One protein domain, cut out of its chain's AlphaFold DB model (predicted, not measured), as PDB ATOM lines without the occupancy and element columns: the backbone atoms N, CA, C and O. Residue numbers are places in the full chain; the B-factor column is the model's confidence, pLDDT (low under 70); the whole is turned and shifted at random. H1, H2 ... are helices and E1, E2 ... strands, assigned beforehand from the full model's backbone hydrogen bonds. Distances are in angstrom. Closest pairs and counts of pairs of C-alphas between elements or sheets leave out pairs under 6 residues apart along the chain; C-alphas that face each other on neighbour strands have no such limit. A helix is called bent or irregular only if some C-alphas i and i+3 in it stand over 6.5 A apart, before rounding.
ATOM      1  N   LEU A 135     371.685 277.125 295.965       40.88
ATOM      2  CA  LEU A 135     371.385 277.556 294.603       40.88
ATOM      3  C   LEU A 135     369.944 277.146 294.308       40.88
ATOM      4  O   LEU A 135     369.675 275.991 293.975       40.88
ATOM      5  N   ASP A 136     369.030 278.107 294.450       44.94
ATOM      6  CA  ASP A 136     367.805 278.137 293.647       44.94
ATOM      7  C   ASP A 136     368.167 277.997 292.149       44.94
ATOM      8  O   ASP A 136     369.338 278.039 291.772       44.94
ATOM      9  N   ASP A 137     367.179 277.858 291.261       51.78
ATOM     10  CA  ASP A 137     367.384 277.777 289.799       51.78
ATOM     11  C   ASP A 137     368.203 278.953 289.188       51.78
ATOM     12  O   ASP A 137     368.488 278.957 287.986       51.78
ATOM     13  N   GLU A 138     368.608 279.947 289.987       58.34
ATOM     14  CA  GLU A 138     369.476 281.048 289.590       58.34
ATOM     15  C   GLU A 138     370.975 280.674 289.583       58.34
ATOM     16  O   GLU A 138     371.507 280.086 290.531       58.34
ATOM     17  N   PRO A 139     371.707 281.037 288.513       65.19
ATOM     18  CA  PRO A 139     373.142 280.802 288.432       65.19
ATOM     19  C   PRO A 139     373.906 281.587 289.520       65.19
ATOM     20  O   PRO A 139     373.532 282.717 289.836       65.19
ATOM     21  N   PRO A 140     375.018 281.039 290.056       75.12
ATOM     22  CA  PRO A 140     375.890 281.759 290.980       75.12
ATOM     23  C   PRO A 140     376.330 283.128 290.442       75.12
ATOM     24  O   PRO A 140     376.547 283.300 289.241       75.12
ATOM     25  N   ALA A 141     376.559 284.089 291.342       80.75
ATOM     26  CA  ALA A 141     377.150 285.377 290.982       80.75
ATOM     27  C   ALA A 141     378.546 285.207 290.347       80.75
ATOM     28  O   ALA A 141     379.286 284.281 290.689       80.75
ATOM     29  N   LEU A 142     378.945 286.136 289.469       81.88
ATOM     30  CA  LEU A 142     380.228 286.087 288.749       81.88
ATOM     31  C   LEU A 142     381.440 285.919 289.688       81.88
ATOM     32  O   LEU A 142     382.315 285.094 289.436       81.88
ATOM     33  N   GLU A 143     381.432 286.605 290.834       83.94
ATOM     34  CA  GLU A 143     382.470 286.520 291.874       83.94
ATOM     35  C   GLU A 143     382.660 285.103 292.448       83.94
ATOM     36  O   GLU A 143     383.709 284.766 293.009       83.94
ATOM     37  N   TRP A 144     381.633 284.251 292.379       88.56
ATOM     38  CA  TRP A 144     381.757 282.851 292.774       88.56
ATOM     39  C   TRP A 144     382.613 282.084 291.766       88.56
ATOM     40  O   TRP A 144     383.515 281.354 292.178       88.56
ATOM     41  N   TYR A 145     382.380 282.289 290.466       87.75
ATOM     42  CA  TYR A 145     383.145 281.641 289.400       87.75
ATOM     43  C   TYR A 145     384.617 282.056 289.440       87.75
ATOM     44  O   TYR A 145     385.492 281.191 289.397       87.75
ATOM     45  N   GLU A 146     384.901 283.344 289.644       87.56
ATOM     46  CA  GLU A 146     386.271 283.854 289.787       87.56
ATOM     47  C   GLU A 146     387.016 283.214 290.970       87.56
ATOM     48  O   GLU A 146     388.183 282.842 290.853       87.56
ATOM     49  N   ARG A 147     386.334 283.002 292.106       88.38
ATOM     50  CA  ARG A 147     386.917 282.329 293.283       88.38
ATOM     51  C   ARG A 147     387.018 280.811 293.124       88.38
ATOM     52  O   ARG A 147     387.926 280.192 293.684       88.38
ATOM     53  N   ALA A 148     386.091 280.194 292.395       89.69
ATOM     54  CA  ALA A 148     386.035 278.748 292.204       89.69
ATOM     55  C   ALA A 148     387.020 278.252 291.131       89.69
ATOM     56  O   ALA A 148     387.539 277.138 291.254       89.69
ATOM     57  N   TYR A 149     387.312 279.062 290.110       92.88
ATOM     58  CA  TYR A 149     388.132 278.652 288.969       92.88
ATOM     59  C   TYR A 149     389.568 278.239 289.358       92.88
ATOM     60  O   TYR A 149     389.983 277.144 288.974       92.88
ATOM     61  N   PRO A 150     390.314 278.975 290.213       93.75
ATOM     62  CA  PRO A 150     391.644 278.542 290.658       93.75
ATOM     63  C   PRO A 150     391.636 277.176 291.360       93.75
ATOM     64  O   PRO A 150     392.568 276.380 291.220       93.75
ATOM     65  N   LYS A 151     390.562 276.866 292.098       93.06
ATOM     66  CA  LYS A 151     390.388 275.555 292.738       93.06
ATOM     67  C   LYS A 151     390.153 274.460 291.698       93.06
ATOM     68  O   LYS A 151     390.699 273.369 291.843       93.06
ATOM     69  N   LEU A 152     389.366 274.748 290.662       93.75
ATOM     70  CA  LEU A 152     389.119 273.827 289.556       93.75
ATOM     71  C   LEU A 152     390.418 273.499 288.796       93.75
ATOM     72  O   LEU A 152     390.712 272.324 288.562       93.75
ATOM     73  N   VAL A 153     391.248 274.506 288.509       94.50
ATOM     74  CA  VAL A 153     392.578 274.326 287.896       94.50
ATOM     75  C   VAL A 153     393.484 273.471 288.789       94.50
ATOM     76  O   VAL A 153     394.070 272.491 288.326       94.50
ATOM     77  N   LYS A 154     393.540 273.755 290.097       95.12
ATOM     78  CA  LYS A 154     394.320 272.948 291.050       95.12
ATOM     79  C   LYS A 154     393.875 271.479 291.072       95.12
ATOM     80  O   LYS A 154     394.714 270.584 291.098       95.12
ATOM     81  N   LEU A 155     392.567 271.218 291.052       94.88
ATOM     82  CA  LEU A 155     392.027 269.855 291.016       94.88
ATOM     83  C   LEU A 155     392.366 269.132 289.710       94.88
ATOM     84  O   LEU A 155     392.674 267.947 289.750       94.88
ATOM     85  N   THR A 156     392.375 269.840 288.581       93.94
ATOM     86  CA  THR A 156     392.794 269.303 287.272       93.94
ATOM     87  C   THR A 156     394.236 268.788 287.331       93.94
ATOM     88  O   THR A 156     394.529 267.689 286.869       93.94
ATOM     89  N   GLN A 157     395.134 269.532 287.987       93.44
ATOM     90  CA  GLN A 157     396.531 269.122 288.169       93.44
ATOM     91  C   GLN A 157     396.673 267.901 289.089       93.44
ATOM     92  O   GLN A 157     397.437 266.989 288.780       93.44
ATOM     93  N   ILE A 158     395.933 267.867 290.205       93.56
ATOM     94  CA  ILE A 158     395.967 266.749 291.165       93.56
ATOM     95  C   ILE A 158     395.403 265.469 290.541       93.56
ATOM     96  O   ILE A 158     395.966 264.390 290.701       93.56
ATOM     97  N   LEU A 159     394.297 265.593 289.809       93.94
ATOM     98  CA  LEU A 159     393.575 264.479 289.198       93.94
ATOM     99  C   LEU A 159     394.063 264.170 287.780       93.94
ATOM    100  O   LEU A 159     393.364 263.494 287.017       93.94
ATOM    101  N   LYS A 160     395.248 264.655 287.402       90.38
ATOM    102  CA  LYS A 160     395.810 264.401 286.080       90.38
ATOM    103  C   LYS A 160     395.920 262.892 285.849       90.38
ATOM    104  O   LYS A 160     396.431 262.164 286.695       90.38
ATOM    105  N   ASN A 161     395.448 262.429 284.692       87.62
ATOM    106  CA  ASN A 161     395.357 261.008 284.329       87.62
ATOM    107  C   ASN A 161     394.416 260.167 285.205       87.62
ATOM    108  O   ASN A 161     394.503 258.945 285.172       87.62
ATOM    109  N   VAL A 162     393.511 260.772 285.971       92.19
ATOM    110  CA  VAL A 162     392.507 260.040 286.748       92.19
ATOM    111  C   VAL A 162     391.173 260.068 286.009       92.19
ATOM    112  O   VAL A 162     390.607 261.132 285.785       92.19
ATOM    113  N   ASP A 163     390.643 258.898 285.662       89.81
ATOM    114  CA  ASP A 163     389.323 258.752 285.042       89.81
ATOM    115  C   ASP A 163     388.369 257.990 285.967       89.81
ATOM    116  O   ASP A 163     388.792 257.161 286.775       89.81
ATOM    117  N   GLN A 164     387.072 258.254 285.832       86.56
ATOM    118  CA  GLN A 164     386.032 257.450 286.461       86.56
ATOM    119  C   GLN A 164     385.259 256.695 285.385       86.56
ATOM    120  O   GLN A 164     384.589 257.297 284.538       86.56
ATOM    121  N   SER A 165     385.339 255.370 285.442       81.00
ATOM    122  CA  SER A 165     384.612 254.496 284.535       81.00
ATOM    123  C   SER A 165     384.282 253.170 285.200       81.00
ATOM    124  O   SER A 165     385.093 252.636 285.955       81.00
ATOM    125  N   GLU A 166     383.115 252.618 284.872       73.94
ATOM    126  CA  GLU A 166     382.638 251.339 285.410       73.94
ATOM    127  C   GLU A 166     382.568 251.326 286.946       73.94
ATOM    128  O   GLU A 166     383.068 250.406 287.594       73.94
ATOM    129  N   GLY A 167     382.017 252.383 287.551       75.12
ATOM    130  CA  GLY A 167     381.860 252.481 289.003       75.12
ATOM    131  C   GLY A 167     383.148 252.776 289.766       75.12
ATOM    132  O   GLY A 167     383.119 252.830 290.996       75.12
ATOM    133  N   ARG A 168     384.288 252.927 289.079       82.06
ATOM    134  CA  ARG A 168     385.610 252.978 289.709       82.06
ATOM    135  C   ARG A 168     386.467 254.105 289.182       82.06
ATOM    136  O   ARG A 168     386.391 254.494 288.019       82.06
ATOM    137  N   LEU A 169     387.324 254.581 290.073       88.25
ATOM    138  CA  LEU A 169     388.366 255.530 289.750       88.25
ATOM    139  C   LEU A 169     389.607 254.763 289.293       88.25
ATOM    140  O   LEU A 169     390.005 253.796 289.944       88.25
ATOM    141  N   MET A 170     390.201 255.164 288.176       88.25
ATOM    142  CA  MET A 170     391.365 254.501 287.600       88.25
ATOM    143  C   MET A 170     392.411 255.499 287.139       88.25
ATOM    144  O   MET A 170     392.082 256.581 286.651       88.25
ATOM    145  N   ASN A 171     393.672 255.096 287.234       87.94
ATOM    146  CA  ASN A 171     394.750 255.797 286.567       87.94
ATOM    147  C   ASN A 171     394.782 255.399 285.082       87.94
ATOM    148  O   ASN A 171     394.800 254.226 284.724       87.94
ATOM    149  N   VAL A 172     394.760 256.383 284.191       86.62
ATOM    150  CA  VAL A 172     394.716 256.204 282.738       86.62
ATOM    151  C   VAL A 172     396.053 255.698 282.185       86.62
ATOM    152  O   VAL A 172     396.072 255.128 281.087       86.62
ATOM    153  N   SER A 173     397.177 255.885 282.884       83.94
ATOM    154  CA  SER A 173     398.484 255.419 282.405       83.94
ATOM    155  C   SER A 173     398.587 253.893 282.434       83.94
ATOM    156  O   SER A 173     398.909 253.299 281.404       83.94
ATOM    157  N   ASP A 174     398.247 253.280 283.567       82.81
ATOM    158  CA  ASP A 174     398.448 251.856 283.862       82.81
ATOM    159  C   ASP A 174     397.143 251.068 284.094       82.81
ATOM    160  O   ASP A 174     397.184 249.853 284.271       82.81
ATOM    161  N   ASN A 175     395.982 251.732 284.047       80.69
ATOM    162  CA  ASN A 175     394.660 251.173 284.357       80.69
ATOM    163  C   ASN A 175     394.528 250.612 285.785       80.69
ATOM    164  O   ASN A 175     393.639 249.799 286.048       80.69
ATOM    165  N   SER A 176     395.373 251.054 286.717       82.62
ATOM    166  CA  SER A 176     395.261 250.684 288.129       82.62
ATOM    167  C   SER A 176     394.029 251.321 288.778       82.62
ATOM    168  O   SER A 176     393.648 252.452 288.468       82.62
ATOM    169  N   ILE A 177     393.389 250.586 289.690       83.12
ATOM    170  CA  ILE A 177     392.222 251.063 290.441       83.12
ATOM    171  C   ILE A 177     392.696 251.955 291.590       83.12
ATOM    172  O   ILE A 177     393.521 251.555 292.410       83.12
ATOM    173  N   ILE A 178     392.120 253.150 291.691       84.38
ATOM    174  CA  ILE A 178     392.395 254.103 292.762       84.38
ATOM    175  C   ILE A 178     391.342 253.938 293.858       84.38
ATOM    176  O   ILE A 178     390.160 254.207 293.654       84.38
ATOM    177  N   THR A 179     391.785 253.539 295.049       80.19
ATOM    178  CA  THR A 179     390.929 253.377 296.241       80.19
ATOM    179  C   THR A 179     391.188 254.440 297.311       80.19
ATOM    180  O   THR A 179     390.755 254.289 298.449       80.19
ATOM    181  N   ASN A 180     391.964 255.481 296.998       85.88
ATOM    182  CA  ASN A 180     392.291 256.537 297.949       85.88
ATOM    183  C   ASN A 180     391.076 257.456 298.155       85.88
ATOM    184  O   ASN A 180     390.684 258.179 297.237       85.88
ATOM    185  N   ASP A 181     390.520 257.453 299.369       85.12
ATOM    186  CA  ASP A 181     389.352 258.259 299.748       85.12
ATOM    187  C   ASP A 181     389.535 259.756 299.460       85.12
ATOM    188  O   ASP A 181     388.569 260.429 299.098       85.12
ATOM    189  N   THR A 182     390.757 260.284 299.584       89.25
ATOM    190  CA  THR A 182     391.060 261.691 299.290       89.25
ATOM    191  C   THR A 182     390.885 261.979 297.804       89.25
ATOM    192  O   THR A 182     390.138 262.889 297.455       89.25
ATOM    193  N   ILE A 183     391.479 261.155 296.932       90.44
ATOM    194  CA  ILE A 183     391.386 261.320 295.470       90.44
ATOM    195  C   ILE A 183     389.935 261.136 295.003       90.44
ATOM    196  O   ILE A 183     389.450 261.863 294.137       90.44
ATOM    197  N   ILE A 184     389.195 260.207 295.617       87.75
ATOM    198  CA  ILE A 184     387.762 260.021 295.351       87.75
ATOM    199  C   ILE A 184     386.968 261.288 295.720       87.75
ATOM    200  O   ILE A 184     386.142 261.744 294.924       87.75
ATOM    201  N   CYS A 185     387.219 261.886 296.890       88.44
ATOM    202  CA  CYS A 185     386.577 263.143 297.302       88.44
ATOM    203  C   CYS A 185     386.949 264.317 296.381       88.44
ATOM    204  O   CYS A 185     386.098 265.144 296.041       88.44
ATOM    205  N   GLU A 186     388.210 264.393 295.957       92.31
ATOM    206  CA  GLU A 186     388.697 265.407 295.022       92.31
ATOM    207  C   GLU A 186     388.024 265.270 293.657       92.31
ATOM    208  O   GLU A 186     387.546 266.271 293.128       92.31
ATOM    209  N   MET A 187     387.878 264.049 293.131       93.38
ATOM    210  CA  MET A 187     387.147 263.793 291.885       93.38
ATOM    211  C   MET A 187     385.680 264.224 291.983       93.38
ATOM    212  O   MET A 187     385.152 264.862 291.071       93.38
ATOM    213  N   GLN A 188     385.006 263.916 293.093       91.38
ATOM    214  CA  GLN A 188     383.623 264.351 293.310       91.38
ATOM    215  C   GLN A 188     383.510 265.878 293.349       91.38
ATOM    216  O   GLN A 188     382.612 266.450 292.730       91.38
ATOM    217  N   THR A 189     384.449 266.537 294.030       91.00
ATOM    218  CA  THR A 189     384.523 268.002 294.094       91.00
ATOM    219  C   THR A 189     384.772 268.597 292.712       91.00
ATOM    220  O   THR A 189     384.086 269.538 292.324       91.00
ATOM    221  N   PHE A 190     385.711 268.024 291.956       94.88
ATOM    222  CA  PHE A 190     386.041 268.432 290.596       94.88
ATOM    223  C   PHE A 190     384.817 268.356 289.684       94.88
ATOM    224  O   PHE A 190     384.399 269.377 289.149       94.88
ATOM    225  N   LYS A 191     384.164 267.190 289.589       94.50
ATOM    226  CA  LYS A 191     382.961 267.017 288.759       94.50
ATOM    227  C   LYS A 191     381.824 267.956 289.163       94.50
ATOM    228  O   LYS A 191     381.128 268.466 288.291       94.50
ATOM    229  N   SER A 192     381.632 268.190 290.463       91.00
ATOM    230  CA  SER A 192     380.613 269.122 290.960       91.00
ATOM    231  C   SER A 192     380.886 270.563 290.518       91.00
ATOM    232  O   SER A 192     380.011 271.207 289.944       91.00
ATOM    233  N   LEU A 193     382.121 271.045 290.706       92.75
ATOM    234  CA  LEU A 193     382.523 272.381 290.263       92.75
ATOM    235  C   LEU A 193     382.383 272.519 288.747       92.75
ATOM    236  O   LEU A 193     381.738 273.452 288.283       92.75
ATOM    237  N   THR A 194     382.902 271.561 287.979       94.44
ATOM    238  CA  THR A 194     382.791 271.550 286.517       94.44
ATOM    239  C   THR A 194     381.336 271.685 286.057       94.44
ATOM    240  O   THR A 194     381.055 272.508 285.194       94.44
ATOM    241  N   ARG A 195     380.379 270.964 286.660       93.56
ATOM    242  CA  ARG A 195     378.945 271.117 286.333       93.56
ATOM    243  C   ARG A 195     378.421 272.530 286.582       93.56
ATOM    244  O   ARG A 195     377.655 273.041 285.770       93.56
ATOM    245  N   ALA A 196     378.835 273.176 287.668       90.62
ATOM    246  CA  ALA A 196     378.453 274.563 287.925       90.62
ATOM    247  C   ALA A 196     378.975 275.500 286.819       90.62
ATOM    248  O   ALA A 196     378.218 276.338 286.329       90.62
ATOM    249  N   PHE A 197     380.222 275.301 286.372       92.56
ATOM    250  CA  PHE A 197     380.813 276.036 285.246       92.56
ATOM    251  C   PHE A 197     380.136 275.740 283.904       92.56
ATOM    252  O   PHE A 197     379.990 276.651 283.106       92.56
ATOM    253  N   ILE A 198     379.657 274.519 283.651       92.50
ATOM    254  CA  ILE A 198     378.968 274.188 282.387       92.50
ATOM    255  C   ILE A 198     377.732 275.067 282.151       92.50
ATOM    256  O   ILE A 198     377.422 275.396 281.010       92.50
ATOM    257  N   GLY A 199     377.031 275.474 283.211       89.25
ATOM    258  CA  GLY A 199     375.913 276.414 283.086       89.25
ATOM    259  C   GLY A 199     376.275 277.861 283.396       89.25
ATOM    260  O   GLY A 199     375.363 278.642 283.649       89.25
ATOM    261  N   SER A 200     377.561 278.227 283.420       89.00
ATOM    262  CA  SER A 200     377.942 279.637 283.493       89.00
ATOM    263  C   SER A 200     377.522 280.361 282.205       89.00
ATOM    264  O   SER A 200     377.501 279.750 281.130       89.00
ATOM    265  N   PRO A 201     377.236 281.674 282.263       87.19
ATOM    266  CA  PRO A 201     376.929 282.453 281.065       87.19
ATOM    267  C   PRO A 201     378.034 282.384 279.998       87.19
ATOM    268  O   PRO A 201     377.729 282.310 278.810       87.19
ATOM    269  N   SER A 202     379.307 282.357 280.409       85.88
ATOM    270  CA  SER A 202     380.459 282.272 279.502       85.88
ATOM    271  C   SER A 202     380.460 280.974 278.691       85.88
ATOM    272  O   SER A 202     380.567 281.013 277.465       85.88
ATOM    273  N   VAL A 203     380.259 279.829 279.348       88.50
ATOM    274  CA  VAL A 203     380.199 278.525 278.673       88.50
ATOM    275  C   VAL A 203     378.936 278.399 277.818       88.50
ATOM    276  O   VAL A 203     379.011 277.937 276.679       88.50
ATOM    277  N   GLN A 204     377.785 278.865 278.310       88.56
ATOM    278  CA  GLN A 204     376.529 278.816 277.552       88.56
ATOM    279  C   GLN A 204     376.589 279.655 276.265       88.56
ATOM    280  O   GLN A 204     376.117 279.203 275.227       88.56
ATOM    281  N   GLN A 205     377.273 280.806 276.269       85.62
ATOM    282  CA  GLN A 205     377.503 281.585 275.044       85.62
ATOM    283  C   GLN A 205     378.369 280.848 274.010       85.62
ATOM    284  O   GLN A 205     378.158 280.997 272.803       85.62
ATOM    285  N   VAL A 206     379.363 280.067 274.449       84.19
ATOM    286  CA  VAL A 206     380.190 279.245 273.544       84.19
ATOM    287  C   VAL A 206     379.346 278.132 272.928       84.19
ATOM    288  O   VAL A 206     379.377 277.935 271.710       84.19
ATOM    289  N   ILE A 207     378.528 277.469 273.748       84.38
ATOM    290  CA  ILE A 207     377.567 276.458 273.304       84.38
ATOM    291  C   ILE A 207     376.601 277.036 272.261       84.38
ATOM    292  O   ILE A 207     376.430 276.442 271.197       84.38
ATOM    293  N   GLU A 208     376.007 278.200 272.530       82.69
ATOM    294  CA  GLU A 208     375.067 278.880 271.630       82.69
ATOM    295  C   GLU A 208     375.700 279.213 270.272       82.69
ATOM    296  O   GLU A 208     375.096 278.993 269.213       82.69
ATOM    297  N   LYS A 209     376.949 279.700 270.276       79.31
ATOM    298  CA  LYS A 209     377.713 279.974 269.049       79.31
ATOM    299  C   LYS A 209     377.960 278.698 268.246       79.31
ATOM    300  O   LYS A 209     377.762 278.696 267.029       79.31
ATOM    301  N   ALA A 210     378.342 277.610 268.914       73.62
ATOM    302  CA  ALA A 210     378.541 276.318 268.267       73.62
ATOM    303  C   ALA A 210     377.222 275.766 267.694       73.62
ATOM    304  O   ALA A 210     377.184 275.352 266.535       73.62
ATOM    305  N   ALA A 211     376.118 275.838 268.445       71.88
ATOM    306  CA  ALA A 211     374.796 275.386 268.011       71.88
ATOM    307  C   ALA A 211     374.291 276.143 266.771       71.88
ATOM    308  O   ALA A 211     373.785 275.532 265.825       71.88
ATOM    309  N   SER A 212     374.500 277.464 266.738       69.19
ATOM    310  CA  SER A 212     374.101 278.337 265.626       69.19
ATOM    311  C   SER A 212     374.770 277.953 264.301       69.19
ATOM    312  O   SER A 212     374.164 278.077 263.237       69.19
ATOM    313  N   SER A 213     375.994 277.415 264.353       64.12
ATOM    314  CA  SER A 213     376.715 276.939 263.165       64.12
ATOM    315  C   SER A 213     376.139 275.646 262.567       64.12
ATOM    316  O   SER A 213     376.374 275.347 261.399       64.12
ATOM    317  N   MET A 214     375.341 274.890 263.333       63.44
ATOM    318  CA  MET A 214     374.863 273.555 262.952       63.44
ATOM    319  C   MET A 214     373.431 273.511 262.391       63.44
ATOM    320  O   MET A 214     372.927 272.417 262.141       63.44
ATOM    321  N   GLN A 215     372.777 274.665 262.195       54.41
ATOM    322  CA  GLN A 215     371.464 274.888 261.538       54.41
ATOM    323  C   GLN A 215     370.257 274.027 261.986       54.41
ATOM    324  O   GLN A 215     369.151 274.219 261.489       54.41
ATOM    325  N   ALA A 216     370.415 273.106 262.937       51.84
ATOM    326  CA  ALA A 216     369.340 272.233 263.415       51.84
ATOM    327  C   ALA A 216     369.442 271.878 264.906       51.84
ATOM    328  O   ALA A 216     368.548 271.210 265.419       51.84
ATOM    329  N   ALA A 217     370.509 272.289 265.597       59.91
ATOM    330  CA  ALA A 217     370.660 272.048 267.026       59.91
ATOM    331  C   ALA A 217     369.823 273.061 267.839       59.91
ATOM    332  O   ALA A 217     369.618 274.189 267.388       59.91
ATOM    333  N   PRO A 218     369.330 272.686 269.030       61.78
ATOM    334  CA  PRO A 218     368.698 273.628 269.952       61.78
ATOM    335  C   PRO A 218     369.689 274.728 270.325       61.78
ATOM    336  O   PRO A 218     370.869 274.442 270.504       61.78
ATOM    337  N   SER A 219     369.216 275.966 270.485       65.88
ATOM    338  CA  SER A 219     370.082 277.088 270.861       65.88
ATOM    339  C   SER A 219     370.680 276.923 272.261       65.88
ATOM    340  O   SER A 219     371.766 277.423 272.503       65.88
ATOM    341  N   THR A 220     370.015 276.196 273.164       71.88
ATOM    342  CA  THR A 220     370.459 276.011 274.550       71.88
ATOM    343  C   THR A 220     370.359 274.546 274.979       71.88
ATOM    344  O   THR A 220     369.305 273.918 274.865       71.88
ATOM    345  N   TYR A 221     371.466 273.993 275.477       83.81
ATOM    346  CA  TYR A 221     371.543 272.667 276.095       83.81
ATOM    347  C   TYR A 221     372.531 272.691 277.272       83.81
ATOM    348  O   TYR A 221     373.534 273.402 277.234       83.81
ATOM    349  N   PHE A 222     372.232 271.927 278.329       89.31
ATOM    350  CA  PHE A 222     372.923 271.932 279.629       89.31
ATOM    351  C   PHE A 222     372.778 273.225 280.450       89.31
ATOM    352  O   PHE A 222     373.535 273.434 281.397       89.31
ATOM    353  N   SER A 223     371.817 274.093 280.125       85.00
ATOM    354  CA  SER A 223     371.586 275.335 280.876       85.00
ATOM    355  C   SER A 223     370.898 275.069 282.219       85.00
ATOM    356  O   SER A 223     371.234 275.669 283.244       85.00
ATOM    357  N   LYS A 224     369.972 274.108 282.250       86.94
ATOM    358  CA  LYS A 224     369.220 273.750 283.458       86.94
ATOM    359  C   LYS A 224     370.062 272.923 284.420       86.94
ATOM    360  O   LYS A 224     370.993 272.224 284.018       86.94
ATOM    361  N   LEU A 225     369.740 273.000 285.709       85.38
ATOM    362  CA  LEU A 225     370.456 272.247 286.737       85.38
ATOM    363  C   LEU A 225     370.270 270.733 286.562       85.38
ATOM    364  O   LEU A 225     371.252 269.995 286.576       85.38
ATOM    365  N   ASN A 226     369.037 270.285 286.301       85.56
ATOM    366  CA  ASN A 226     368.710 268.870 286.096       85.56
ATOM    367  C   ASN A 226     369.453 268.241 284.902       85.56
ATOM    368  O   ASN A 226     369.877 267.096 284.987       85.56
ATOM    369  N   GLU A 227     369.677 268.997 283.823       90.94
ATOM    370  CA  GLU A 227     370.457 268.570 282.649       90.94
ATOM    371  C   GLU A 227     371.951 268.398 282.977       90.94
ATOM    372  O   GLU A 227     372.688 267.732 282.250       90.94
ATOM    373  N   ARG A 228     372.437 268.994 284.068       92.75
ATOM    374  CA  ARG A 228     373.844 268.916 284.477       92.75
ATOM    375  C   ARG A 228     374.113 267.838 285.516       92.75
ATOM    376  O   ARG A 228     375.276 267.580 285.827       92.75
ATOM    377  N   GLU A 229     373.078 267.183 286.029       90.69
ATOM    378  CA  GLU A 229     373.225 266.125 287.020       90.69
ATOM    379  C   GLU A 229     373.894 264.867 286.439       90.69
ATOM    380  O   GLU A 229     373.733 264.549 285.253       90.69
ATOM    381  N   PRO A 230     374.656 264.118 287.260       93.12
ATOM    382  CA  PRO A 230     375.164 262.815 286.857       93.12
ATOM    383  C   PRO A 230     374.026 261.817 286.655       93.12
ATOM    384  O   PRO A 230     373.091 261.749 287.452       93.12
ATOM    385  N   LEU A 231     374.176 260.942 285.665       93.19
ATOM    386  CA  LEU A 231     373.265 259.832 285.420       93.19
ATOM    387  C   LEU A 231     374.044 258.520 285.322       93.19
ATOM    388  O   LEU A 231     374.944 258.370 284.500       93.19
ATOM    389  N   VAL A 232     373.664 257.548 286.151       91.88
ATOM    390  CA  VAL A 232     374.162 256.169 286.066       91.88
ATOM    391  C   VAL A 232     373.046 255.281 285.541       91.88
ATOM    392  O   VAL A 232     372.010 255.107 286.201       91.88
ATOM    393  N   LEU A 233     373.266 254.719 284.355       92.50
ATOM    394  CA  LEU A 233     372.357 253.765 283.737       92.50
ATOM    395  C   LEU A 233     372.691 252.369 284.265       92.50
ATOM    396  O   LEU A 233     373.738 251.817 283.942       92.50
ATOM    397  N   ASP A 234     371.791 251.825 285.083       91.00
ATOM    398  CA  ASP A 234     371.897 250.499 285.713       91.00
ATOM    399  C   ASP A 234     370.663 249.611 285.447       91.00
ATOM    400  O   ASP A 234     370.538 248.513 285.994       91.00
ATOM    401  N   SER A 235     369.723 250.098 284.633       93.75
ATOM    402  CA  SER A 235     368.489 249.406 284.262       93.75
ATOM    403  C   SER A 235     367.912 249.968 282.964       93.75
ATOM    404  O   SER A 235     368.075 251.150 282.652       93.75
ATOM    405  N   VAL A 427     377.128 252.254 282.760       88.19
ATOM    406  CA  VAL A 427     377.302 253.417 281.900       88.19
ATOM    407  C   VAL A 427     377.109 254.670 282.745       88.19
ATOM    408  O   VAL A 427     375.999 254.986 283.175       88.19
ATOM    409  N   GLU A 428     378.216 255.368 282.988       91.12
ATOM    410  CA  GLU A 428     378.258 256.613 283.751       91.12
ATOM    411  C   GLU A 428     378.310 257.824 282.823       91.12
ATOM    412  O   GLU A 428     379.230 257.970 282.012       91.12
ATOM    413  N   ILE A 429     377.348 258.721 283.000       94.62
ATOM    414  CA  ILE A 429     377.242 259.993 282.299       94.62
ATOM    415  C   ILE A 429     377.423 261.088 283.345       94.62
ATOM    416  O   ILE A 429     376.728 261.110 284.361       94.62
ATOM    417  N   ASP A 430     378.374 261.991 283.124       95.31
ATOM    418  CA  ASP A 430     378.681 263.022 284.116       95.31
ATOM    419  C   ASP A 430     377.716 264.202 284.056       95.31
ATOM    420  O   ASP A 430     377.543 264.874 285.073       95.31
ATOM    421  N   VAL A 431     377.127 264.433 282.882       95.00
ATOM    422  CA  VAL A 431     376.201 265.525 282.568       95.00
ATOM    423  C   VAL A 431     375.098 264.927 281.696       95.00
ATOM    424  O   VAL A 431     375.342 264.591 280.537       95.00
ATOM    425  N   CYS A 432     373.917 264.684 282.260       92.69
ATOM    426  CA  CYS A 432     372.898 263.870 281.595       92.69
ATOM    427  C   CYS A 432     372.255 264.540 280.370       92.69
ATOM    428  O   CYS A 432     371.782 263.833 279.489       92.69
ATOM    429  N   GLY A 433     372.285 265.869 280.288       92.88
ATOM    430  CA  GLY A 433     371.699 266.656 279.213       92.88
ATOM    431  C   GLY A 433     370.221 266.369 279.016       92.88
ATOM    432  O   GLY A 433     369.443 266.356 279.970       92.88
ATOM    433  N   GLY A 434     369.832 266.141 277.766       92.50
ATOM    434  CA  GLY A 434     368.434 265.954 277.418       92.50
ATOM    435  C   GLY A 434     368.207 265.515 275.979       92.50
ATOM    436  O   GLY A 434     369.130 265.396 275.168       92.50
ATOM    437  N   VAL A 435     366.931 265.269 275.684       91.56
ATOM    438  CA  VAL A 435     366.433 265.067 274.324       91.56
ATOM    439  C   VAL A 435     365.767 266.355 273.873       91.56
ATOM    440  O   VAL A 435     364.788 266.803 274.469       91.56
ATOM    441  N   TYR A 436     366.285 266.934 272.802       88.56
ATOM    442  CA  TYR A 436     365.834 268.211 272.277       88.56
ATOM    443  C   TYR A 436     365.354 268.081 270.834       88.56
ATOM    444  O   TYR A 436     365.704 267.141 270.124       88.56
ATOM    445  N   GLY A 437     364.580 269.057 270.376       82.12
ATOM    446  CA  GLY A 437     364.008 269.074 269.033       82.12
ATOM    447  C   GLY A 437     362.497 268.873 269.039       82.12
ATOM    448  O   GLY A 437     361.873 268.612 270.067       82.12
ATOM    449  N   LYS A 438     361.890 269.063 267.867       70.69
ATOM    450  CA  LYS A 438     360.444 268.968 267.661       70.69
ATOM    451  C   LYS A 438     360.176 268.442 266.254       70.69
ATOM    452  O   LYS A 438     360.883 268.785 265.311       70.69
ATOM    453  N   GLY A 439     359.128 267.636 266.101       76.50
ATOM    454  CA  GLY A 439     358.732 267.093 264.803       76.50
ATOM    455  C   GLY A 439     359.489 265.815 264.448       76.50
ATOM    456  O   GLY A 439     359.390 264.823 265.167       76.50
ATOM    457  N   SER A 440     360.188 265.809 263.312       81.75
ATOM    458  CA  SER A 440     360.754 264.595 262.701       81.75
ATOM    459  C   SER A 440     362.201 264.277 263.099       81.75
ATOM    460  O   SER A 440     362.665 263.171 262.816       81.75
ATOM    461  N   SER A 441     362.910 265.197 263.763       86.88
ATOM    462  CA  SER A 441     364.304 265.016 264.190       86.88
ATOM    463  C   SER A 441     364.499 265.495 265.627       86.88
ATOM    464  O   SER A 441     364.165 266.632 265.957       86.88
ATOM    465  N   PHE A 442     365.098 264.638 266.448       90.56
ATOM    466  CA  PHE A 442     365.511 264.929 267.818       90.56
ATOM    467  C   PHE A 442     367.030 264.816 267.952       90.56
ATOM    468  O   PHE A 442     367.675 264.113 267.176       90.56
ATOM    469  N   PHE A 443     367.588 265.493 268.947       90.19
ATOM    470  CA  PHE A 443     368.990 265.441 269.336       90.19
ATOM    471  C   PHE A 443     369.076 264.940 270.769       90.19
ATOM    472  O   PHE A 443     368.444 265.505 271.658       90.19
ATOM    473  N   LEU A 444     369.842 263.879 270.987       93.94
ATOM    474  CA  LEU A 444     370.253 263.450 272.312       93.94
ATOM    475  C   LEU A 444     371.632 264.033 272.596       93.94
ATOM    476  O   LEU A 444     372.598 263.642 271.936       93.94
ATOM    477  N   CYS A 445     371.713 264.911 273.592       93.75
ATOM    478  CA  CYS A 445     372.974 265.483 274.047       93.75
ATOM    479  C   CYS A 445     373.283 264.945 275.441       93.75
ATOM    480  O   CYS A 445     372.486 265.126 276.358       93.75
ATOM    481  N   ILE A 446     374.440 264.306 275.602       95.88
ATOM    482  CA  ILE A 446     374.945 263.839 276.901       95.88
ATOM    483  C   ILE A 446     376.425 264.189 277.040       95.88
ATOM    484  O   ILE A 446     377.121 264.347 276.032       95.88
ATOM    485  N   GLY A 447     376.924 264.289 278.271       95.88
ATOM    486  CA  GLY A 447     378.274 264.772 278.526       95.88
ATOM    487  C   GLY A 447     379.121 263.963 279.505       95.88
ATOM    488  O   GLY A 447     378.628 263.282 280.409       95.88
ATOM    489  N   LYS A 448     380.439 264.063 279.305       96.50
ATOM    490  CA  LYS A 448     381.500 263.477 280.130       96.50
ATOM    491  C   LYS A 448     382.469 264.573 280.554       96.50
ATOM    492  O   LYS A 448     382.781 265.461 279.764       96.50
ATOM    493  N   ILE A 449     382.946 264.497 281.789       96.25
ATOM    494  CA  ILE A 449     383.895 265.453 282.356       96.25
ATOM    495  C   ILE A 449     385.257 264.770 282.450       96.25
ATOM    496  O   ILE A 449     385.370 263.695 283.039       96.25
ATOM    497  N   LEU A 450     386.287 265.397 281.886       95.56
ATOM    498  CA  LEU A 450     387.656 264.891 281.890       95.56
ATOM    499  C   LEU A 450     388.557 265.767 282.758       95.56
ATOM    500  O   LEU A 450     388.362 266.975 282.854       95.56
ATOM    501  N   THR A 451     389.559 265.149 283.378       94.62
ATOM    502  CA  THR A 451     390.570 265.839 284.196       94.62
ATOM    503  C   THR A 451     391.793 266.277 283.396       94.62
ATOM    504  O   THR A 451     392.673 266.926 283.945       94.62
ATOM    505  N   SER A 452     391.882 265.903 282.118       92.06
ATOM    506  CA  SER A 452     392.951 266.311 281.213       92.06
ATOM    507  C   SER A 452     392.445 266.346 279.773       92.06
ATOM    508  O   SER A 452     391.587 265.544 279.385       92.06
ATOM    509  N   ASN A 453     393.008 267.255 278.978       91.56
ATOM    510  CA  ASN A 453     392.764 267.375 277.542       91.56
ATOM    511  C   ASN A 453     393.699 266.477 276.710       91.56
ATOM    512  O   ASN A 453     393.643 266.518 275.481       91.56
ATOM    513  N   ASP A 454     394.518 265.643 277.362       92.56
ATOM    514  CA  ASP A 454     395.367 264.653 276.702       92.56
ATOM    515  C   ASP A 454     394.543 263.768 275.750       92.56
ATOM    516  O   ASP A 454     393.510 263.210 276.128       92.56
ATOM    517  N   GLU A 455     395.041 263.554 274.529       92.50
ATOM    518  CA  GLU A 455     394.334 262.798 273.482       92.50
ATOM    519  C   GLU A 455     393.850 261.422 273.956       92.50
ATOM    520  O   GLU A 455     392.710 261.027 273.703       92.50
ATOM    521  N   LYS A 456     394.684 260.691 274.708       91.25
ATOM    522  CA  LYS A 456     394.315 259.378 275.261       91.25
ATOM    523  C   LYS A 456     393.075 259.471 276.156       91.25
ATOM    524  O   LYS A 456     392.224 258.580 276.117       91.25
ATOM    525  N   MET A 457     392.970 260.534 276.952       91.88
ATOM    526  CA  MET A 457     391.850 260.762 277.861       91.88
ATOM    527  C   MET A 457     390.602 261.215 277.102       91.88
ATOM    528  O   MET A 457     389.522 260.670 277.337       91.88
ATOM    529  N   VAL A 458     390.759 262.111 276.124       94.31
ATOM    530  CA  VAL A 458     389.667 262.546 275.241       94.31
ATOM    531  C   VAL A 458     389.047 261.353 274.518       94.31
ATOM    532  O   VAL A 458     387.841 261.132 274.617       94.31
ATOM    533  N   TRP A 459     389.857 260.508 273.876       94.81
ATOM    534  CA  TRP A 459     389.362 259.322 273.168       94.81
ATOM    535  C   TRP A 459     388.736 258.276 274.091       94.81
ATOM    536  O   TRP A 459     387.803 257.576 273.688       94.81
ATOM    537  N   ARG A 460     389.208 258.161 275.337       92.56
ATOM    538  CA  ARG A 460     388.564 257.318 276.352       92.56
ATOM    539  C   ARG A 460     387.177 257.860 276.710       92.56
ATOM    540  O   ARG A 460     386.223 257.083 276.714       92.56
ATOM    541  N   GLY A 461     387.050 259.174 276.903       94.31
ATOM    542  CA  GLY A 461     385.769 259.858 277.105       94.31
ATOM    543  C   GLY A 461     384.799 259.664 275.934       94.31
ATOM    544  O   GLY A 461     383.655 259.269 276.155       94.31
ATOM    545  N   VAL A 462     385.272 259.835 274.691       95.69
ATOM    546  CA  VAL A 462     384.487 259.574 273.466       95.69
ATOM    547  C   VAL A 462     383.938 258.147 273.468       95.69
ATOM    548  O   VAL A 462     382.738 257.949 273.302       95.69
ATOM    549  N   LYS A 463     384.790 257.139 273.704       93.88
ATOM    550  CA  LYS A 463     384.376 255.724 273.707       93.88
ATOM    551  C   LYS A 463     383.351 255.412 274.798       93.88
ATOM    552  O   LYS A 463     382.460 254.596 274.575       93.88
ATOM    553  N   GLN A 464     383.465 256.034 275.971       92.62
ATOM    554  CA  GLN A 464     382.494 255.858 277.053       92.62
ATOM    555  C   GLN A 464     381.138 256.485 276.714       92.62
ATOM    556  O   GLN A 464     380.108 255.840 276.906       92.62
ATOM    557  N   LEU A 465     381.130 257.702 276.164       94.88
ATOM    558  CA  LEU A 465     379.895 258.349 275.723       94.88
ATOM    559  C   LEU A 465     379.250 257.622 274.542       94.88
ATOM    560  O   LEU A 465     378.033 257.480 274.520       94.88
ATOM    561  N   ASP A 466     380.036 257.103 273.597       94.88
ATOM    562  CA  ASP A 466     379.521 256.321 272.466       94.88
ATOM    563  C   ASP A 466     378.744 255.080 272.931       94.88
ATOM    564  O   ASP A 466     377.669 254.791 272.406       94.88
ATOM    565  N   ARG A 467     379.222 254.389 273.979       93.56
ATOM    566  CA  ARG A 467     378.486 253.272 274.604       93.56
ATOM    567  C   ARG A 467     377.120 253.724 275.130       93.56
ATOM    568  O   ARG A 467     376.115 253.062 274.878       93.56
ATOM    569  N   ALA A 468     377.073 254.864 275.820       94.56
ATOM    570  CA  ALA A 468     375.832 255.432 276.342       94.56
ATOM    571  C   ALA A 468     374.858 255.836 275.225       94.56
ATOM    572  O   ALA A 468     373.690 255.447 275.243       94.56
ATOM    573  N   LEU A 469     375.348 256.570 274.226       95.75
ATOM    574  CA  LEU A 469     374.568 257.004 273.068       95.75
ATOM    575  C   LEU A 469     374.012 255.807 272.283       95.75
ATOM    576  O   LEU A 469     372.840 255.808 271.907       95.75
ATOM    577  N   GLY A 470     374.823 254.764 272.085       94.94
ATOM    578  CA  GLY A 470     374.406 253.524 271.430       94.94
ATOM    579  C   GLY A 470     373.274 252.811 272.174       94.94
ATOM    580  O   GLY A 470     372.320 252.358 271.545       94.94
ATOM    581  N   LEU A 471     373.329 252.777 273.509       95.56
ATOM    582  CA  LEU A 471     372.263 252.215 274.341       95.56
ATOM    583  C   LEU A 471     370.948 252.997 274.201       95.56
ATOM    584  O   LEU A 471     369.887 252.393 274.025       95.56
ATOM    585  N   PHE A 472     371.002 254.331 274.240       96.75
ATOM    586  CA  PHE A 472     369.814 255.161 274.031       96.75
ATOM    587  C   PHE A 472     369.225 254.981 272.633       96.75
ATOM    588  O   PHE A 472     368.016 254.803 272.498       96.75
ATOM    589  N   LYS A 473     370.068 254.968 271.596       95.88
ATOM    590  CA  LYS A 473     369.630 254.748 270.214       95.88
ATOM    591  C   LYS A 473     368.952 253.395 270.036       95.88
ATOM    592  O   LYS A 473     367.866 253.342 269.467       95.88
ATOM    593  N   LEU A 474     369.531 252.331 270.594       96.06
ATOM    594  CA  LEU A 474     368.922 251.005 270.569       96.06
ATOM    595  C   LEU A 474     367.515 251.025 271.178       96.06
ATOM    596  O   LEU A 474     366.577 250.504 270.578       96.06
ATOM    597  N   VAL A 475     367.348 251.627 272.361       97.12
ATOM    598  CA  VAL A 475     366.035 251.703 273.019       97.12
ATOM    599  C   VAL A 475     365.062 252.563 272.217       97.12
ATOM    600  O   VAL A 475     363.911 252.166 272.066       97.12
ATOM    601  N   TRP A 476     365.511 253.691 271.665       96.31
ATOM    602  CA  TRP A 476     364.703 254.568 270.817       96.31
ATOM    603  C   TRP A 476     364.150 253.840 269.585       96.31
ATOM    604  O   TRP A 476     362.944 253.864 269.331       96.31
ATOM    605  N   GLU A 477     365.019 253.143 268.850       95.50
ATOM    606  CA  GLU A 477     364.654 252.378 267.653       95.50
ATOM    607  C   GLU A 477     363.744 251.198 268.008       95.50
ATOM    608  O   GLU A 477     362.693 251.006 267.395       95.50
ATOM    609  N   THR A 478     364.083 250.452 269.062       96.19
ATOM    610  CA  THR A 478     363.287 249.298 269.504       96.19
ATOM    611  C   THR A 478     361.918 249.715 270.055       96.19
ATOM    612  O   THR A 478     360.942 248.980 269.932       96.19
ATOM    613  N   ALA A 479     361.806 250.908 270.639       95.94
ATOM    614  CA  ALA A 479     360.535 251.481 271.074       95.94
ATOM    615  C   ALA A 479     359.619 251.881 269.902       95.94
ATOM    616  O   ALA A 479     358.473 252.277 270.138       95.94
ATOM    617  N   GLY A 480     360.095 251.797 268.654       94.00
ATOM    618  CA  GLY A 480     359.338 252.184 267.467       94.00
ATOM    619  C   GLY A 480     359.112 253.693 267.375       94.00
ATOM    620  O   GLY A 480     358.088 254.136 266.850       94.00
ATOM    621  N   MET A 481     360.027 254.493 267.929       92.12
ATOM    622  CA  MET A 481     359.962 255.950 267.834       92.12
ATOM    623  C   MET A 481     360.159 256.372 266.372       92.12
ATOM    624  O   MET A 481     361.179 256.077 265.760       92.12
ATOM    625  N   LYS A 482     359.164 257.058 265.796       87.75
ATOM    626  CA  LYS A 482     359.145 257.391 264.358       87.75
ATOM    627  C   LYS A 482     360.130 258.488 263.954       87.75
ATOM    628  O   LYS A 482     360.488 258.580 262.785       87.75
ATOM    629  N   ALA A 483     360.502 259.360 264.886       90.31
ATOM    630  CA  ALA A 483     361.405 260.466 264.607       90.31
ATOM    631  C   ALA A 483     362.868 260.008 264.664       90.31
ATOM    632  O   ALA A 483     363.219 259.103 265.420       90.31
ATOM    633  N   VAL A 484     363.728 260.650 263.877       90.62
ATOM    634  CA  VAL A 484     365.160 260.331 263.840       90.62
ATOM    635  C   VAL A 484     365.834 260.899 265.086       90.62
ATOM    636  O   VAL A 484     365.701 262.091 265.360       90.62
ATOM    637  N   LEU A 485     366.578 260.068 265.819       93.06
ATOM    638  CA  LEU A 485     367.399 260.503 266.950       93.06
ATOM    639  C   LEU A 485     368.851 260.702 266.504       93.06
ATOM    640  O   LEU A 485     369.558 259.740 266.201       93.06
ATOM    641  N   LYS A 486     369.298 261.957 266.469       92.00
ATOM    642  CA  LYS A 486     370.696 262.337 266.249       92.00
ATOM    643  C   LYS A 486     371.435 262.328 267.583       92.00
ATOM    644  O   LYS A 486     370.909 262.796 268.589       92.00
ATOM    645  N   LEU A 487     372.648 261.790 267.590       93.94
ATOM    646  CA  LEU A 487     373.432 261.571 268.802       93.94
ATOM    647  C   LEU A 487     374.578 262.581 268.884       93.94
ATOM    648  O   LEU A 487     375.342 262.718 267.925       93.94
ATOM    649  N   GLN A 488     374.702 263.260 270.023       92.81
ATOM    650  CA  GLN A 488     375.758 264.231 270.293       92.81
ATOM    651  C   GLN A 488     376.400 263.972 271.659       92.81
ATOM    652  O   GLN A 488     375.730 263.912 272.691       92.81
ATOM    653  N   GLY A 489     377.723 263.806 271.660       95.25
ATOM    654  CA  GLY A 489     378.517 263.703 272.880       95.25
ATOM    655  C   GLY A 489     379.214 265.021 273.205       95.25
ATOM    656  O   GLY A 489     379.743 265.676 272.313       95.25
ATOM    657  N   HIS A 490     379.248 265.404 274.476       95.19
ATOM    658  CA  HIS A 490     379.895 266.633 274.937       95.19
ATOM    659  C   HIS A 490     380.980 266.304 275.959       95.19
ATOM    660  O   HIS A 490     380.724 265.725 277.010       95.19
ATOM    661  N   ILE A 491     382.213 266.651 275.640       96.12
ATOM    662  CA  ILE A 491     383.380 266.404 276.472       96.12
ATOM    663  C   ILE A 491     383.799 267.730 277.075       96.12
ATOM    664  O   ILE A 491     384.101 268.668 276.349       96.12
ATOM    665  N   TRP A 492     383.831 267.790 278.398       95.56
ATOM    666  CA  TRP A 492     384.177 268.989 279.147       95.56
ATOM    667  C   TRP A 492     385.543 268.819 279.783       95.56
ATOM    668  O   TRP A 492     385.752 267.879 280.554       95.56
ATOM    669  N   CYS A 493     386.462 269.729 279.478       94.56
ATOM    670  CA  CYS A 493     387.776 269.749 280.093       94.56
ATOM    671  C   CYS A 493     388.210 271.186 280.373       94.56
ATOM    672  O   CYS A 493     387.993 272.097 279.577       94.56
ATOM    673  N   VAL A 494     388.846 271.387 281.521       92.69
ATOM    674  CA  VAL A 494     389.449 272.673 281.881       92.69
ATOM    675  C   VAL A 494     390.539 273.004 280.867       92.69
ATOM    676  O   VAL A 494     391.297 272.117 280.479       92.69
ATOM    677  N   GLU A 495     390.566 274.253 280.399       87.38
ATOM    678  CA  GLU A 495     391.576 274.775 279.459       87.38
ATOM    679  C   GLU A 495     391.669 274.071 278.090       87.38
ATOM    680  O   GLU A 495     392.545 274.396 277.291       87.38
ATOM    681  N   ALA A 496     390.749 273.162 277.754       90.50
ATOM    682  CA  ALA A 496     390.717 272.562 276.423       90.50
ATOM    683  C   ALA A 496     390.397 273.594 275.329       90.50
ATOM    684  O   ALA A 496     389.807 274.649 275.582       90.50
ATOM    685  N   GLU A 497     390.816 273.289 274.103       90.31
ATOM    686  CA  GLU A 497     390.417 274.030 272.911       90.31
ATOM    687  C   GLU A 497     389.112 273.468 272.348       90.31
ATOM    688  O   GLU A 497     388.898 272.251 272.342       90.31
ATOM    689  N   GLU A 498     388.268 274.371 271.851       90.94
ATOM    690  CA  GLU A 498     387.017 274.019 271.189       90.94
ATOM    691  C   GLU A 498     387.297 273.243 269.907       90.94
ATOM    692  O   GLU A 498     387.969 273.736 268.997       90.94
ATOM    693  N   ARG A 499     386.770 272.023 269.815       92.25
ATOM    694  CA  ARG A 499     386.901 271.208 268.601       92.25
ATOM    695  C   ARG A 499     385.809 270.163 268.483       92.25
ATOM    696  O   ARG A 499     385.176 269.761 269.457       92.25
ATOM    697  N   THR A 500     385.641 269.664 267.266       92.75
ATOM    698  CA  THR A 500     384.677 268.613 266.944       92.75
ATOM    699  C   THR A 500     385.401 267.350 266.501       92.75
ATOM    700  O   THR A 500     386.328 267.395 265.697       92.75
ATOM    701  N   LEU A 501     384.958 266.211 267.022       94.56
ATOM    702  CA  LEU A 501     385.447 264.880 266.698       94.56
ATOM    703  C   LEU A 501     384.300 264.055 266.107       94.56
ATOM    704  O   LEU A 501     383.151 264.169 266.532       94.56
ATOM    705  N   ALA A 502     384.619 263.186 265.151       94.50
ATOM    706  CA  ALA A 502     383.682 262.208 264.610       94.50
ATOM    707  C   ALA A 502     384.117 260.799 265.020       94.50
ATOM    708  O   ALA A 502     385.280 260.426 264.858       94.50
ATOM    709  N   TYR A 503     383.185 259.999 265.535       95.50
ATOM    710  CA  TYR A 503     383.453 258.609 265.902       95.50
ATOM    711  C   TYR A 503     382.212 257.750 265.667       95.50
ATOM    712  O   TYR A 503     381.132 258.064 266.155       95.50
ATOM    713  N   ARG A 504     382.363 256.678 264.873       91.50
ATOM    714  CA  ARG A 504     381.283 255.733 264.514       91.50
ATOM    715  C   ARG A 504     379.999 256.400 263.984       91.50
ATOM    716  O   ARG A 504     378.897 255.915 264.215       91.50
ATOM    717  N   GLY A 505     380.150 257.508 263.256       86.88
ATOM    718  CA  GLY A 505     379.033 258.275 262.692       86.88
ATOM    719  C   GLY A 505     378.346 259.234 263.672       86.88
ATOM    720  O   GLY A 505     377.422 259.933 263.269       86.88
ATOM    721  N   ASN A 506     378.807 259.300 264.925       91.12
ATOM    722  CA  ASN A 506     378.349 260.251 265.935       91.12
ATOM    723  C   ASN A 506     379.304 261.450 266.023       91.12
ATOM    724  O   ASN A 506     380.503 261.329 265.743       91.12
ATOM    725  N   VAL A 507     378.766 262.601 266.430       92.00
ATOM    726  CA  VAL A 507     379.522 263.850 266.593       92.00
ATOM    727  C   VAL A 507     379.802 264.082 268.074       92.00
ATOM    728  O   VAL A 507     378.904 263.962 268.909       92.00
ATOM    729  N   PHE A 508     381.045 264.431 268.392       94.81
ATOM    730  CA  PHE A 508     381.493 264.744 269.741       94.81
ATOM    731  C   PHE A 508     382.115 266.136 269.766       94.81
ATOM    732  O   PHE A 508     382.978 266.449 268.952       94.81
ATOM    733  N   PHE A 509     381.699 266.961 270.715       93.56
ATOM    734  CA  PHE A 509     382.239 268.298 270.926       93.56
ATOM    735  C   PHE A 509     383.148 268.275 272.141       93.56
ATOM    736  O   PHE A 509     382.754 267.762 273.186       93.56
ATOM    737  N   VAL A 510     384.349 268.817 272.006       94.75
ATOM    738  CA  VAL A 510     385.257 269.055 273.122       94.75
ATOM    739  C   VAL A 510     385.175 270.531 273.452       94.75
ATOM    740  O   VAL A 510     385.464 271.350 272.587       94.75
ATOM    741  N   HIS A 511     384.784 270.819 274.688       93.44
ATOM    742  CA  HIS A 511     384.577 272.159 275.213       93.44
ATOM    743  C   HIS A 511     385.607 272.479 276.290       93.44
ATOM    744  O   HIS A 511     385.901 271.646 277.161       93.44
ATOM    745  N   GLY A 512     386.115 273.706 276.249       92.50
ATOM    746  CA  GLY A 512     386.995 274.283 277.250       92.50
ATOM    747  C   GLY A 512     386.212 274.958 278.370       92.50
ATOM    748  O   GLY A 512     385.377 275.822 278.121       92.50
ATOM    749  N   ILE A 513     386.520 274.631 279.626       90.56
ATOM    750  CA  ILE A 513     386.011 275.397 280.772       90.56
ATOM    751  C   ILE A 513     386.985 276.520 281.090       90.56
ATOM    752  O   ILE A 513     388.154 276.264 281.390       90.56
ATOM    753  N   ARG A 514     386.476 277.750 281.014       84.12
ATOM    754  CA  ARG A 514     387.169 279.013 281.279       84.12
ATOM    755  C   ARG A 514     386.196 279.944 282.027       84.12
ATOM    756  O   ARG A 514     384.988 279.730 281.896       84.12
ATOM    757  N   PRO A 515     386.692 280.885 282.848       69.38
ATOM    758  CA  PRO A 515     385.843 281.843 283.555       69.38
ATOM    759  C   PRO A 515     384.977 282.661 282.590       69.38
ATOM    760  O   PRO A 515     385.481 283.039 281.508       69.38
TER     761      PRO A 515
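AT A GLANCE: This is residues 135 to 235 and 427 to 515 of the 515 residues of an uncharacterized protein of Cinnamomum micranthum f. kanehirae (UniProt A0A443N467). A twisted sheet of five strands forms the core, with the long helix H5 running along one face and H3 over E9 on the opposite face. H1 and H2, side by side and running opposite ways, cover the end of the sheet where E6, E7 and E9 finish, and two small strand pairs, E1 with E2 and E3 with E4, add to the body near H5. The printed part has 190 residues with five named helices and nine named strands, in the order H1 E1 E2 H2 H3 H4 E3 E4 E5 E6 H5 E7 E8 E9; the class is mixed, helices and strands. The large sheet is mixed, in the order E5 E6 E7 E9 E8, and the two small sheets are antiparallel. The whole is compact and rounded, with a radius of gyration of the C-alphas of 16.4 A and spans of 47 by 38 by 30 A.

IN THESE COORDINATES: H1, residues 142 to 158, begins with C-alpha 142 at (380.228, 286.087, 288.749) and is 25.1 A long; it has a kink of 28 degrees near residue 149 and is irregular, only just, C-alphas 147 and 150 being 6.6 A apart. E1, residues 162 to 165, and E2, residues 168 to 171, follow. H2, residues 181 to 198, is 25.7 A long, and H3, residues 201 to 213, is 18.7 A. Then come H4, residues 225 to 228, E3, residues 231 to 233, and, after the cut, E4, residues 427 to 429. E4 runs on into E5, residues 431 to 438, at 80 degrees. E6, residues 441 to 450, spans 29.3 A. H5, residues 455 to 478, spans 34.1 A from C-alpha 455 at (394.334, 262.798, 273.482). E7, residues 484 to 494, spans 32.7 A. E8, residues 499 to 503, precedes E9, residues 506 to 513, which ends with C-alpha 513 at (386.011, 275.397, 280.772).

HOW THE PARTS SIT: In the large sheet E5 and E6 form an antiparallel hairpin, with N 436 and O 443 2.8 A apart. E6 and E7 are parallel, with N 444 and O 486 at 2.8 A, as are E7 and E9, with N 491 and O 509 at 2.7 A. E8 and E9 form an antiparallel hairpin, with N 501 and O 508 at 2.8 A. E6, H5 and E7 make a strand-helix-strand unit, two parallel neighbour strands with a helix between, whose crossover is right-handed. H5 has a height over the sheet of 8.0 A and runs along the strands, at 25 degrees to E7 on the local plane; its closest C-alphas to E7 are those of Leu 465 and Gly 489, 6.2 A. H3 is on the opposite face, over E9. H1 only grazes the sheet, with residues 149 to 156. H1 and H2 touch at a steep tilt of 40 degrees, opposite ways, the closest C-alphas being those of Leu 155 and Phe 190, 6.2 A. H4 is only just at the sheet's level, with a height of 4.0 A. E1 and E2 are a hairpin, with N 163 and O 170 at 2.9 A; in E3 and E4, N 231 and O 429 are 2.9 A apart. Every O i to N i+4 pair is within hydrogen-bond range in H2, H3 and H5, and 11 of 13 in H1; H4 is too short for such a pair.

THE WHOLE: The C-alphas farthest apart are those of Asn 180 and Gly 439, 48.3 A. Residues 236 to 426 are not printed, and C-alphas 235 and 427 are 10.0 A apart across the cut. Of the links printed whole, H3 to H4 is long, with 11 residues. The mean pLDDT of the printed part is 87.8, and residues 135 to 139, 212 to 219 and 515 are under 70.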